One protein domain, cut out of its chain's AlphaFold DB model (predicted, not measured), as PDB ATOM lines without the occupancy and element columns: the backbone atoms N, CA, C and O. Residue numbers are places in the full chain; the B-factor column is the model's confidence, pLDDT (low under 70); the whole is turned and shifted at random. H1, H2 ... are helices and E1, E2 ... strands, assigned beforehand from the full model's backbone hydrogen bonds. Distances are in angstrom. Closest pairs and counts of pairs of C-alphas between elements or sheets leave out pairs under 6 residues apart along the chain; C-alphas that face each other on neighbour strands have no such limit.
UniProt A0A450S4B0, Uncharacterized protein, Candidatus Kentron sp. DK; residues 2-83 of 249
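Overview. This is residues 2 to 83 of the 249 residues of an uncharacterized protein of Candidatus Kentron sp. DK (UniProt A0A450S4B0). A narrow three-stranded sheet, with E3 in the middle, has no helix over either face; helix H2 lies beyond the end where E3 begins, and helix H1 lies off on the E1 side, apart from H2. Between E2 and H2 a long loop swings away, and its tip, residues 54 to 59, sticks out. The printed part has 82 residues with two named helices and three named strands, in the order H1, E1, E2, H2, E3; the sheet's order is E1, E3, E2, mixed. The class is mixed, helices and strands, with under half of the residues in named elements. The whole is loose, with a radius of gyration of the C-alphas of 16.3 A and spans of 44 by 38 by 23 A.

Arrangement. The inner strand E3, residues 74 to 79, is parallel to edge strand E1, residues 29 to 34, at 18 degrees; N 32 and O 76 are 2.8 A apart, within hydrogen-bond range. E3 is antiparallel to edge strand E2, residues 45 to 48, at 157 degrees, with N 46 and O 77 within hydrogen-bond range at 2.8 A. H1, residues 2 to 13, and H2, residues 66 to 71, are apart and not on the sheet. In both helices every O i to N i+4 pair is within hydrogen-bond range.

Along the chain. E3 spans 16.6 A and ends at C-alpha 79 (207.927, 159.509, 294.817). E1 spans 15.9 A, E2 9.8 A and H2 9.0 A. H1 spans 16.8 A from C-alpha 2 (224.816, 170.159, 301.153).

Size, cuts and confidence. The C-alphas farthest apart, of Lys 21 and Glu 39, are 46.4 A apart. The printed part has no cut. The links H1 to E1 and E2 to H2 are long. Mean pLDDT of the printed part is 70.9; residues 2 to 28, 66, 70 and 72 are under 70.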
ATOM      1  N   ARG A   2     223.884 170.398 302.288       45.22
ATOM      2  CA  ARG A   2     224.816 170.159 301.153       45.22
ATOM      3  C   ARG A   2     224.303 170.725 299.804       45.22
ATOM      4  O   ARG A   2     225.019 171.479 299.156       45.22
ATOM      5  N   PHE A   3     223.036 170.480 299.447       46.16
ATOM      6  CA  PHE A   3     222.438 170.925 298.170       46.16
ATOM      7  C   PHE A   3     222.374 172.455 297.990       46.16
ATOM      8  O   PHE A   3     222.723 172.966 296.932       46.16
ATOM      9  N   ARG A   4     222.001 173.210 299.038       49.78
ATOM     10  CA  ARG A   4     221.940 174.686 298.976       49.78
ATOM     11  C   ARG A   4     223.323 175.321 298.788       49.78
ATOM     12  O   ARG A   4     223.446 176.264 298.016       49.78
ATOM     13  N   ARG A   5     224.362 174.797 299.455       47.91
ATOM     14  CA  ARG A   5     225.752 175.250 299.255       47.91
ATOM     15  C   ARG A   5     226.264 174.913 297.856       47.91
ATOM     16  O   ARG A   5     226.896 175.760 297.238       47.91
ATOM     17  N   TYR A   6     225.962 173.712 297.363       57.22
ATOM     18  CA  TYR A   6     226.344 173.288 296.018       57.22
ATOM     19  C   TYR A   6     225.709 174.178 294.944       57.22
ATOM     20  O   TYR A   6     226.429 174.718 294.112       57.22
ATOM     21  N   LEU A   7     224.394 174.418 295.007       58.72
ATOM     22  CA  LEU A   7     223.716 175.317 294.069       58.72
ATOM     23  C   LEU A   7     224.307 176.730 294.094       58.72
ATOM     24  O   LEU A   7     224.585 177.284 293.036       58.72
ATOM     25  N   ALA A   8     224.560 177.292 295.281       57.91
ATOM     26  CA  ALA A   8     225.162 178.619 295.411       57.91
ATOM     27  C   ALA A   8     226.557 178.708 294.757       57.91
ATOM     28  O   ALA A   8     226.877 179.709 294.116       57.91
ATOM     29  N   ASP A   9     227.376 177.659 294.878       59.91
ATOM     30  CA  ASP A   9     228.697 177.603 294.240       59.91
ATOM     31  C   ASP A   9     228.599 177.433 292.711       59.91
ATOM     32  O   ASP A   9     229.364 178.055 291.973       59.91
ATOM     33  N   GLN A  10     227.616 176.669 292.216       59.88
ATOM     34  CA  GLN A  10     227.363 176.518 290.774       59.88
ATOM     35  C   GLN A  10     226.823 177.805 290.132       59.88
ATOM     36  O   GLN A  10     227.277 178.182 289.053       59.88
ATOM     37  N   TYR A  11     225.948 178.546 290.821       61.84
ATOM     38  CA  TYR A  11     225.515 179.883 290.393       61.84
ATOM     39  C   TYR A  11     226.690 180.848 290.223       61.84
ATOM     40  O   TYR A  11     226.698 181.659 289.300       61.84
ATOM     41  N   ARG A  12     227.703 180.741 291.091       60.12
ATOM     42  CA  ARG A  12     228.899 181.588 291.040       60.12
ATOM     43  C   ARG A  12     229.839 181.226 289.888       60.12
ATOM     44  O   ARG A  12     230.544 182.099 289.392       60.12
ATOM     45  N   LYS A  13     229.877 179.952 289.492       61.28
ATOM     46  CA  LYS A  13     230.757 179.435 288.430       61.28
ATOM     47  C   LYS A  13     230.151 179.579 287.030       61.28
ATOM     48  O   LYS A  13     230.903 179.759 286.076       61.28
ATOM     49  N   GLY A  14     228.819 179.566 286.921       53.59
ATOM     50  CA  GLY A  14     228.102 179.537 285.646       53.59
ATOM     51  C   GLY A  14     228.234 178.177 284.948       53.59
ATOM     52  O   GLY A  14     229.225 177.470 285.116       53.59
ATOM     53  N   PHE A  15     227.232 177.788 284.157       55.78
ATOM     54  CA  PHE A  15     227.309 176.568 283.347       55.78
ATOM     55  C   PHE A  15     227.940 176.909 281.988       55.78
ATOM     56  O   PHE A  15     227.355 177.700 281.242       55.78
ATOM     57  N   PRO A  16     229.120 176.367 281.636       51.47
ATOM     58  CA  PRO A  16     229.716 176.620 280.333       51.47
ATOM     59  C   PRO A  16     228.895 175.896 279.261       51.47
ATOM     60  O   PRO A  16     228.921 174.674 279.163       51.47
ATOM     61  N   VAL A  17     228.151 176.654 278.458       51.72
ATOM     62  CA  VAL A  17     227.534 176.153 277.225       51.72
ATOM     63  C   VAL A  17     228.486 176.486 276.080       51.72
ATOM     64  O   VAL A  17     228.833 177.656 275.891       51.72
ATOM     65  N   GLU A  18     228.935 175.479 275.329       45.22
ATOM     66  CA  GLU A  18     229.793 175.684 274.157       45.22
ATOM     67  C   GLU A  18     229.137 176.679 273.182       45.22
ATOM     68  O   GLU A  18     228.056 176.442 272.645       45.22
ATOM     69  N   GLY A  19     229.792 177.830 272.972       56.03
ATOM     70  CA  GLY A  19     229.472 178.755 271.880       56.03
ATOM     71  C   GLY A  19     228.891 180.134 272.229       56.03
ATOM     72  O   GLY A  19     228.702 180.923 271.303       56.03
ATOM     73  N   LYS A  20     228.643 180.512 273.497       48.00
ATOM     74  CA  LYS A  20     228.218 181.897 273.835       48.00
ATOM     75  C   LYS A  20     229.003 182.525 274.998       48.00
ATOM     76  O   LYS A  20     229.006 182.032 276.115       48.00
ATOM     77  N   LYS A  21     229.624 183.680 274.715       49.06
ATOM     78  CA  LYS A  21     230.517 184.491 275.576       49.06
ATOM     79  C   LYS A  21     229.830 185.289 276.706       49.06
ATOM     80  O   LYS A  21     230.369 186.295 277.156       49.06
ATOM     81  N   SER A  22     228.665 184.875 277.188       50.38
ATOM     82  CA  SER A  22     228.053 185.507 278.365       50.38
ATOM     83  C   SER A  22     227.545 184.425 279.310       50.38
ATOM     84  O   SER A  22     226.745 183.608 278.845       50.38
ATOM     85  N   PRO A  23     227.946 184.414 280.596       55.06
ATOM     86  CA  PRO A  23     227.387 183.513 281.594       55.06
ATOM     87  C   PRO A  23     225.971 183.995 281.915       55.06
ATOM     88  O   PRO A  23     225.736 184.690 282.898       55.06
ATOM     89  N   ARG A  24     225.022 183.712 281.019       55.00
ATOM     90  CA  ARG A  24     223.611 183.910 281.330       55.00
ATOM     91  C   ARG A  24     223.233 182.846 282.356       55.00
ATOM     92  O   ARG A  24     223.600 181.686 282.158       55.00
ATOM     93  N   PRO A  25     222.552 183.212 283.445       55.97
ATOM     94  CA  PRO A  25     222.112 182.243 284.431       55.97
ATOM     95  C   PRO A  25     221.103 181.295 283.775       55.97
ATOM     96  O   PRO A  25     220.040 181.706 283.317       55.97
ATOM     97  N   THR A  26     221.460 180.017 283.674       60.53
ATOM     98  CA  THR A  26     220.584 178.989 283.112       60.53
ATOM     99  C   THR A  26     219.473 178.679 284.118       60.53
ATOM    100  O   THR A  26     219.776 178.515 285.305       60.53
ATOM    101  N   PRO A  27     218.200 178.580 283.696       64.12
ATOM    102  CA  PRO A  27     217.127 178.172 284.593       64.12
ATOM    103  C   PRO A  27     217.430 176.788 285.181       64.12
ATOM    104  O   PRO A  27     217.727 175.839 284.454       64.12
ATOM    105  N   ILE A  28     217.372 176.691 286.509       69.38
ATOM    106  CA  ILE A  28     217.576 175.442 287.240       69.38
ATOM    107  C   ILE A  28     216.221 174.771 287.438       69.38
ATOM    108  O   ILE A  28     215.257 175.413 287.845       69.38
ATOM    109  N   ILE A  29     216.169 173.469 287.171       74.19
ATOM    110  CA  ILE A  29     215.036 172.613 287.518       74.19
ATOM    111  C   ILE A  29     215.511 171.688 288.632       74.19
ATOM    112  O   ILE A  29     216.457 170.920 288.443       74.19
ATOM    113  N   SER A  30     214.882 171.767 289.802       76.56
ATOM    114  CA  SER A  30     215.202 170.876 290.917       76.56
ATOM    115  C   SER A  30     214.377 169.596 290.820       76.56
ATOM    116  O   SER A  30     213.149 169.618 290.857       76.56
ATOM    117  N   ILE A  31     215.056 168.459 290.688       81.25
ATOM    118  CA  ILE A  31     214.416 167.143 290.651       81.25
ATOM    119  C   ILE A  31     214.690 166.446 291.983       81.25
ATOM    120  O   ILE A  31     215.842 166.180 292.325       81.25
ATOM    121  N   TYR A  32     213.634 166.173 292.742       80.00
ATOM    122  CA  TYR A  32     213.695 165.511 294.041       80.00
ATOM    123  C   TYR A  32     213.283 164.050 293.910       80.00
ATOM    124  O   TYR A  32     212.187 163.752 293.441       80.00
ATOM    125  N   PHE A  33     214.138 163.155 294.392       78.25
ATOM    126  CA  PHE A  33     213.846 161.731 294.519       78.25
ATOM    127  C   PHE A  33     213.506 161.425 295.976       78.25
ATOM    128  O   PHE A  33     214.355 161.546 296.857       78.25
ATOM    129  N   LEU A  34     212.254 161.058 296.242       79.50
ATOM    130  CA  LEU A  34     211.775 160.706 297.574       79.50
ATOM    131  C   LEU A  34     211.673 159.188 297.700       79.50
ATOM    132  O   LEU A  34     210.908 158.550 296.980       79.50
ATOM    133  N   GLY A  35     212.425 158.620 298.646       72.31
ATOM    134  CA  GLY A  35     212.350 157.198 299.006       72.31
ATOM    135  C   GLY A  35     211.162 156.840 299.909       72.31
ATOM    136  O   GLY A  35     210.976 155.675 300.235       72.31
ATOM    137  N   TYR A  36     210.356 157.821 300.314       76.69
ATOM    138  CA  TYR A  36     209.192 157.648 301.184       76.69
ATOM    139  C   TYR A  36     207.942 158.276 300.557       76.69
ATOM    140  O   TYR A  36     208.026 159.028 299.583       76.69
ATOM    141  N   ARG A  37     206.772 157.934 301.103       81.12
ATOM    142  CA  ARG A  37     205.472 158.439 300.642       81.12
ATOM    143  C   ARG A  37     205.125 159.742 301.350       81.12
ATOM    144  O   ARG A  37     205.292 159.848 302.562       81.12
ATOM    145  N   LEU A  38     204.613 160.707 300.597       82.50
ATOM    146  CA  LEU A  38     204.003 161.918 301.133       82.50
ATOM    147  C   LEU A  38     202.606 161.598 301.681       82.50
ATOM    148  O   LEU A  38     201.884 160.777 301.120       82.50
ATOM    149  N   GLU A  39     202.203 162.284 302.749       79.19
ATOM    150  CA  GLU A  39     200.941 162.007 303.455       79.19
ATOM    151  C   GLU A  39     199.688 162.276 302.608       79.19
ATOM    152  O   GLU A  39     198.674 161.596 302.758       79.19
ATOM    153  N   HIS A  40     199.747 163.257 301.702       81.81
ATOM    154  CA  HIS A  40     198.575 163.735 300.957       81.81
ATOM    155  C   HIS A  40     198.676 163.567 299.439       81.81
ATOM    156  O   HIS A  40     197.678 163.723 298.737       81.81
ATOM    157  N   ALA A  41     199.861 163.265 298.908       78.94
ATOM    158  CA  ALA A  41     200.081 163.183 297.470       78.94
ATOM    159  C   ALA A  41     200.283 161.728 297.039       78.94
ATOM    160  O   ALA A  41     201.275 161.098 297.389       78.94
ATOM    161  N   THR A  42     199.363 161.211 296.226       77.12
ATOM    162  CA  THR A  42     199.379 159.822 295.731       77.12
ATOM    163  C   THR A  42     199.987 159.671 294.333       77.12
ATOM    164  O   THR A  42     200.083 158.561 293.817       77.12
ATOM    165  N   ALA A  43     200.390 160.776 293.698       78.88
ATOM    166  CA  ALA A  43     200.991 160.770 292.367       78.88
ATOM    167  C   ALA A  43     202.475 160.360 292.405       78.88
ATOM    168  O   ALA A  43     203.229 160.823 293.264       78.88
ATOM    169  N   SER A  44     202.904 159.546 291.434       74.56
ATOM    170  CA  SER A  44     204.302 159.118 291.252       74.56
ATOM    171  C   SER A  44     205.233 160.285 290.911       74.56
ATOM    172  O   SER A  44     206.337 160.380 291.446       74.56
ATOM    173  N   ILE A  45     204.774 161.195 290.049       81.38
ATOM    174  CA  ILE A  45     205.509 162.379 289.599       81.38
ATOM    175  C   ILE A  45     204.636 163.610 289.846       81.38
ATOM    176  O   ILE A  45     203.525 163.713 289.328       81.38
ATOM    177  N   ILE A  46     205.155 164.562 290.614       83.00
ATOM    178  CA  ILE A  46     204.496 165.821 290.955       83.00
ATOM    179  C   ILE A  46     205.309 166.947 290.330       83.00
ATOM    180  O   ILE A  46     206.476 167.149 290.666       83.00
ATOM    181  N   LYS A  47     204.695 167.700 289.420       84.25
ATOM    182  CA  LYS A  47     205.313 168.886 288.829       84.25
ATOM    183  C   LYS A  47     204.832 170.124 289.575       84.25
ATOM    184  O   LYS A  47     203.653 170.459 289.520       84.25
ATOM    185  N   VAL A  48     205.751 170.816 290.231       83.94
ATOM    186  CA  VAL A  48     205.497 172.095 290.894       83.94
ATOM    187  C   VAL A  48     206.018 173.187 289.976       83.94
ATOM    188  O   VAL A  48     207.226 173.372 289.830       83.94
ATOM    189  N   SER A  49     205.085 173.865 289.312       82.88
ATOM    190  CA  SER A  49     205.392 174.980 288.414       82.88
ATOM    191  C   SER A  49     205.030 176.290 289.098       82.88
ATOM    192  O   SER A  49     203.954 176.399 289.692       82.88
ATOM    193  N   ARG A  50     205.913 177.281 289.014       80.88
ATOM    194  CA  ARG A  50     205.633 178.627 289.520       80.88
ATOM    195  C   ARG A  50     204.651 179.364 288.612       80.88
ATOM    196  O   ARG A  50     204.710 179.253 287.388       80.88
ATOM    197  N   THR A  51     203.770 180.145 289.225       83.38
ATOM    198  CA  THR A  51     202.865 181.074 288.539       83.38
ATOM    199  C   THR A  51     203.135 182.480 289.057       83.38
ATOM    200  O   THR A  51     203.383 182.667 290.249       83.38
ATOM    201  N   TYR A  52     203.152 183.461 288.159       82.44
ATOM    202  CA  TYR A  52     203.316 184.861 288.528       82.44
ATOM    203  C   TYR A  52     201.923 185.410 288.780       82.44
ATOM    204  O   TYR A  52     201.068 185.305 287.905       82.44
ATOM    205  N   ARG A  53     201.682 185.958 289.967       84.25
ATOM    206  CA  ARG A  53     200.400 186.562 290.321       84.25
ATOM    207  C   ARG A  53     200.623 187.946 290.890       84.25
ATOM    208  O   ARG A  53     201.516 188.132 291.715       84.25
ATOM    209  N   ASP A  54     199.807 188.892 290.453       81.69
ATOM    210  CA  ASP A  54     199.743 190.215 291.055       81.69
ATOM    211  C   ASP A  54     199.202 190.083 292.491       81.69
ATOM    212  O   ASP A  54     198.150 189.487 292.727       81.69
ATOM    213  N   GLY A  55     199.940 190.605 293.473       81.50
ATOM    214  CA  GLY A  55     199.571 190.508 294.889       81.50
ATOM    215  C   GLY A  55     198.365 191.363 295.295       81.50
ATOM    216  O   GLY A  55     197.831 191.170 296.385       81.50
ATOM    217  N   VAL A  56     197.942 192.302 294.446       84.44
ATOM    218  CA  VAL A  56     196.815 193.213 294.671       84.44
ATOM    219  C   VAL A  56     195.579 192.750 293.904       84.44
ATOM    220  O   VAL A  56     194.493 192.714 294.479       84.44
ATOM    221  N   THR A  57     195.723 192.390 292.626       83.44
ATOM    222  CA  THR A  57     194.582 192.003 291.772       83.44
ATOM    223  C   THR A  57     194.353 190.493 291.712       83.44
ATOM    224  O   THR A  57     193.249 190.052 291.399       83.44
ATOM    225  N   GLY A  58     195.364 189.684 292.040       79.62
ATOM    226  CA  GLY A  58     195.313 188.224 291.944       79.62
ATOM    227  C   GLY A  58     195.403 187.683 290.514       79.62
ATOM    228  O   GLY A  58     195.313 186.468 290.329       79.62
ATOM    229  N   GLU A  59     195.580 188.549 289.513       84.81
ATOM    230  CA  GLU A  59     195.681 188.154 288.108       84.81
ATOM    231  C   GLU A  59     197.027 187.493 287.798       84.81
ATOM    232  O   GLU A  59     198.061 187.840 288.374       84.81
ATOM    233  N   GLU A  60     197.015 186.522 286.880       83.50
ATOM    234  CA  GLU A  60     198.234 185.849 286.437       83.50
ATOM    235  C   GLU A  60     198.988 186.705 285.413       83.50
ATOM    236  O   GLU A  60     198.457 187.059 284.360       83.50
ATOM    237  N   LEU A  61     200.248 187.017 285.719       82.44
ATOM    238  CA  LEU A  61     201.125 187.786 284.840       82.44
ATOM    239  C   LEU A  61     201.746 186.849 283.795       82.44
ATOM    240  O   LEU A  61     202.330 185.813 284.127       82.44
ATOM    241  N   SER A  62     201.621 187.216 282.520       74.06
ATOM    242  CA  SER A  62     202.161 186.453 281.388       74.06
ATOM    243  C   SER A  62     203.628 186.779 281.092       74.06
ATOM    244  O   SER A  62     204.358 185.920 280.591       74.06
ATOM    245  N   GLU A  63     204.069 187.994 281.421       77.75
ATOM    246  CA  GLU A  63     205.451 188.435 281.246       77.75
ATOM    247  C   GLU A  63     206.328 187.932 282.396       77.75
ATOM    248  O   GLU A  63     206.015 188.109 283.574       77.75
ATOM    249  N   ARG A  64     207.428 187.257 282.041       77.19
ATOM    250  CA  ARG A  64     208.369 186.670 282.998       77.19
ATOM    251  C   ARG A  64     209.646 187.489 283.048       77.19
ATOM    252  O   ARG A  64     210.282 187.705 282.019       77.19
ATOM    253  N   GLU A  65     210.038 187.870 284.255       77.31
ATOM    254  CA  GLU A  65     211.242 188.659 284.506       77.31
ATOM    255  C   GLU A  65     212.463 187.769 284.742       77.31
ATOM    256  O   GLU A  65     212.430 186.857 285.572       77.31
ATOM    257  N   GLU A  66     213.581 188.077 284.075       69.06
ATOM    258  CA  GLU A  66     214.820 187.288 284.163       69.06
ATOM    259  C   GLU A  66     215.324 187.193 285.613       69.06
ATOM    260  O   GLU A  66     215.712 186.121 286.071       69.06
ATOM    261  N   PHE A  67     215.220 188.275 286.391       71.62
ATOM    262  CA  PHE A  67     215.599 188.287 287.809       71.62
ATOM    263  C   PHE A  67     214.803 187.270 288.646       71.62
ATOM    264  O   PHE A  67     215.387 186.490 289.402       71.62
ATOM    265  N   ILE A  68     213.478 187.224 288.485       71.81
ATOM    266  CA  ILE A  68     212.606 186.311 289.242       71.81
ATOM    267  C   ILE A  68     212.844 184.861 288.800       71.81
ATOM    268  O   ILE A  68     212.876 183.950 289.641       71.81
ATOM    269  N   GLU A  69     213.108 184.656 287.506       73.88
ATOM    270  CA  GLU A  69     213.440 183.349 286.946       73.88
ATOM    271  C   GLU A  69     214.730 182.760 287.540       73.88
ATOM    272  O   GLU A  69     214.813 181.538 287.685       73.88
ATOM    273  N   THR A  70     215.696 183.603 287.933       66.94
ATOM    274  CA  THR A  70     216.955 183.172 288.572       66.94
ATOM    275  C   THR A  70     216.852 182.877 290.062       66.94
ATOM    276  O   THR A  70     217.643 182.082 290.564       66.94
ATOM    277  N   LEU A  71     215.912 183.500 290.776       70.19
ATOM    278  CA  LEU A  71     215.782 183.351 292.229       70.19
ATOM    279  C   LEU A  71     214.933 182.139 292.617       70.19
ATOM    280  O   LEU A  71     215.167 181.499 293.642       70.19
ATOM    281  N   THR A  72     213.915 181.851 291.812       69.38
ATOM    282  CA  THR A  72     212.985 180.747 292.051       69.38
ATOM    283  C   THR A  72     213.196 179.657 291.005       69.38
ATOM    284  O   THR A  72     213.770 179.909 289.945       69.38
ATOM    285  N   HIS A  73     212.801 178.422 291.298       77.06
ATOM    286  CA  HIS A  73     213.024 177.281 290.407       77.06
ATOM    287  C   HIS A  73     211.763 176.435 290.356       77.06
ATOM    288  O   HIS A  73     211.135 176.203 291.393       77.06
ATOM    289  N   ASP A  74     211.417 175.954 289.166       81.81
ATOM    290  CA  ASP A  74     210.435 174.884 289.045       81.81
ATOM    291  C   ASP A  74     211.025 173.603 289.631       81.81
ATOM    292  O   ASP A  74     212.230 173.338 289.518       81.81
ATOM    293  N   SER A  75     210.166 172.797 290.253       83.00
ATOM    294  CA  SER A  75     210.595 171.540 290.850       83.00
ATOM    295  C   SER A  75     209.745 170.369 290.393       83.00
ATOM    296  O   SER A  75     208.546 170.482 290.131       83.00
ATOM    297  N   ILE A  76     210.393 169.219 290.278       85.19
ATOM    298  CA  ILE A  76     209.754 167.943 289.993       85.19
ATOM    299  C   ILE A  76     210.026 167.052 291.195       85.19
ATOM    300  O   ILE A  76     211.178 166.791 291.529       85.19
ATOM    301  N   VAL A  77     208.970 166.599 291.854       82.94
ATOM    302  CA  VAL A  77     209.056 165.692 292.995       82.94
ATOM    303  C   VAL A  77     208.622 164.309 292.539       82.94
ATOM    304  O   VAL A  77     207.510 164.126 292.051       82.94
ATOM    305  N   ILE A  78     209.515 163.339 292.679       83.50
ATOM    306  CA  ILE A  78     209.316 161.959 292.251       83.50
ATOM    307  C   ILE A  78     209.257 161.093 293.502       83.50
ATOM    308  O   ILE A  78     210.225 161.013 294.258       83.50
ATOM    309  N   GLN A  79     208.120 160.443 293.715       79.94
ATOM    310  CA  GLN A  79     207.927 159.509 294.817       79.94
ATOM    311  C   GLN A  79     208.237 158.092 294.341       79.94
ATOM    312  O   GLN A  79     207.405 157.446 293.700       79.94
ATOM    313  N   ILE A  80     209.429 157.599 294.683       75.19
ATOM    314  CA  ILE A  80     209.907 156.272 294.279       75.19
ATOM    315  C   ILE A  80     208.937 155.155 294.707       75.19
ATOM    316  O   ILE A  80     208.626 154.315 293.868       75.19
ATOM    317  N   PRO A  81     208.346 155.156 295.923       73.88
ATOM    318  CA  PRO A  81     207.417 154.096 296.332       73.88
ATOM    319  C   PRO A  81     206.116 154.003 295.518       73.88
ATOM    320  O   PRO A  81     205.371 153.039 295.688       73.88
ATOM    321  N   TYR A  82     205.804 155.014 294.699       72.56
ATOM    322  CA  TYR A  82     204.650 155.032 293.792       72.56
ATOM    323  C   TYR A  82     205.030 154.744 292.331       72.56
ATOM    324  O   TYR A  82     204.138 154.627 291.490       72.56
ATOM    325  N   LEU A  83     206.322 154.588 292.019       71.12
ATOM    326  CA  LEU A  83     206.800 154.053 290.741       71.12
ATOM    327  C   LEU A  83     206.541 152.537 290.721       71.12
ATOM    328  O   LEU A  83     207.441 151.724 290.876       71.12
TER     329      LEU A  83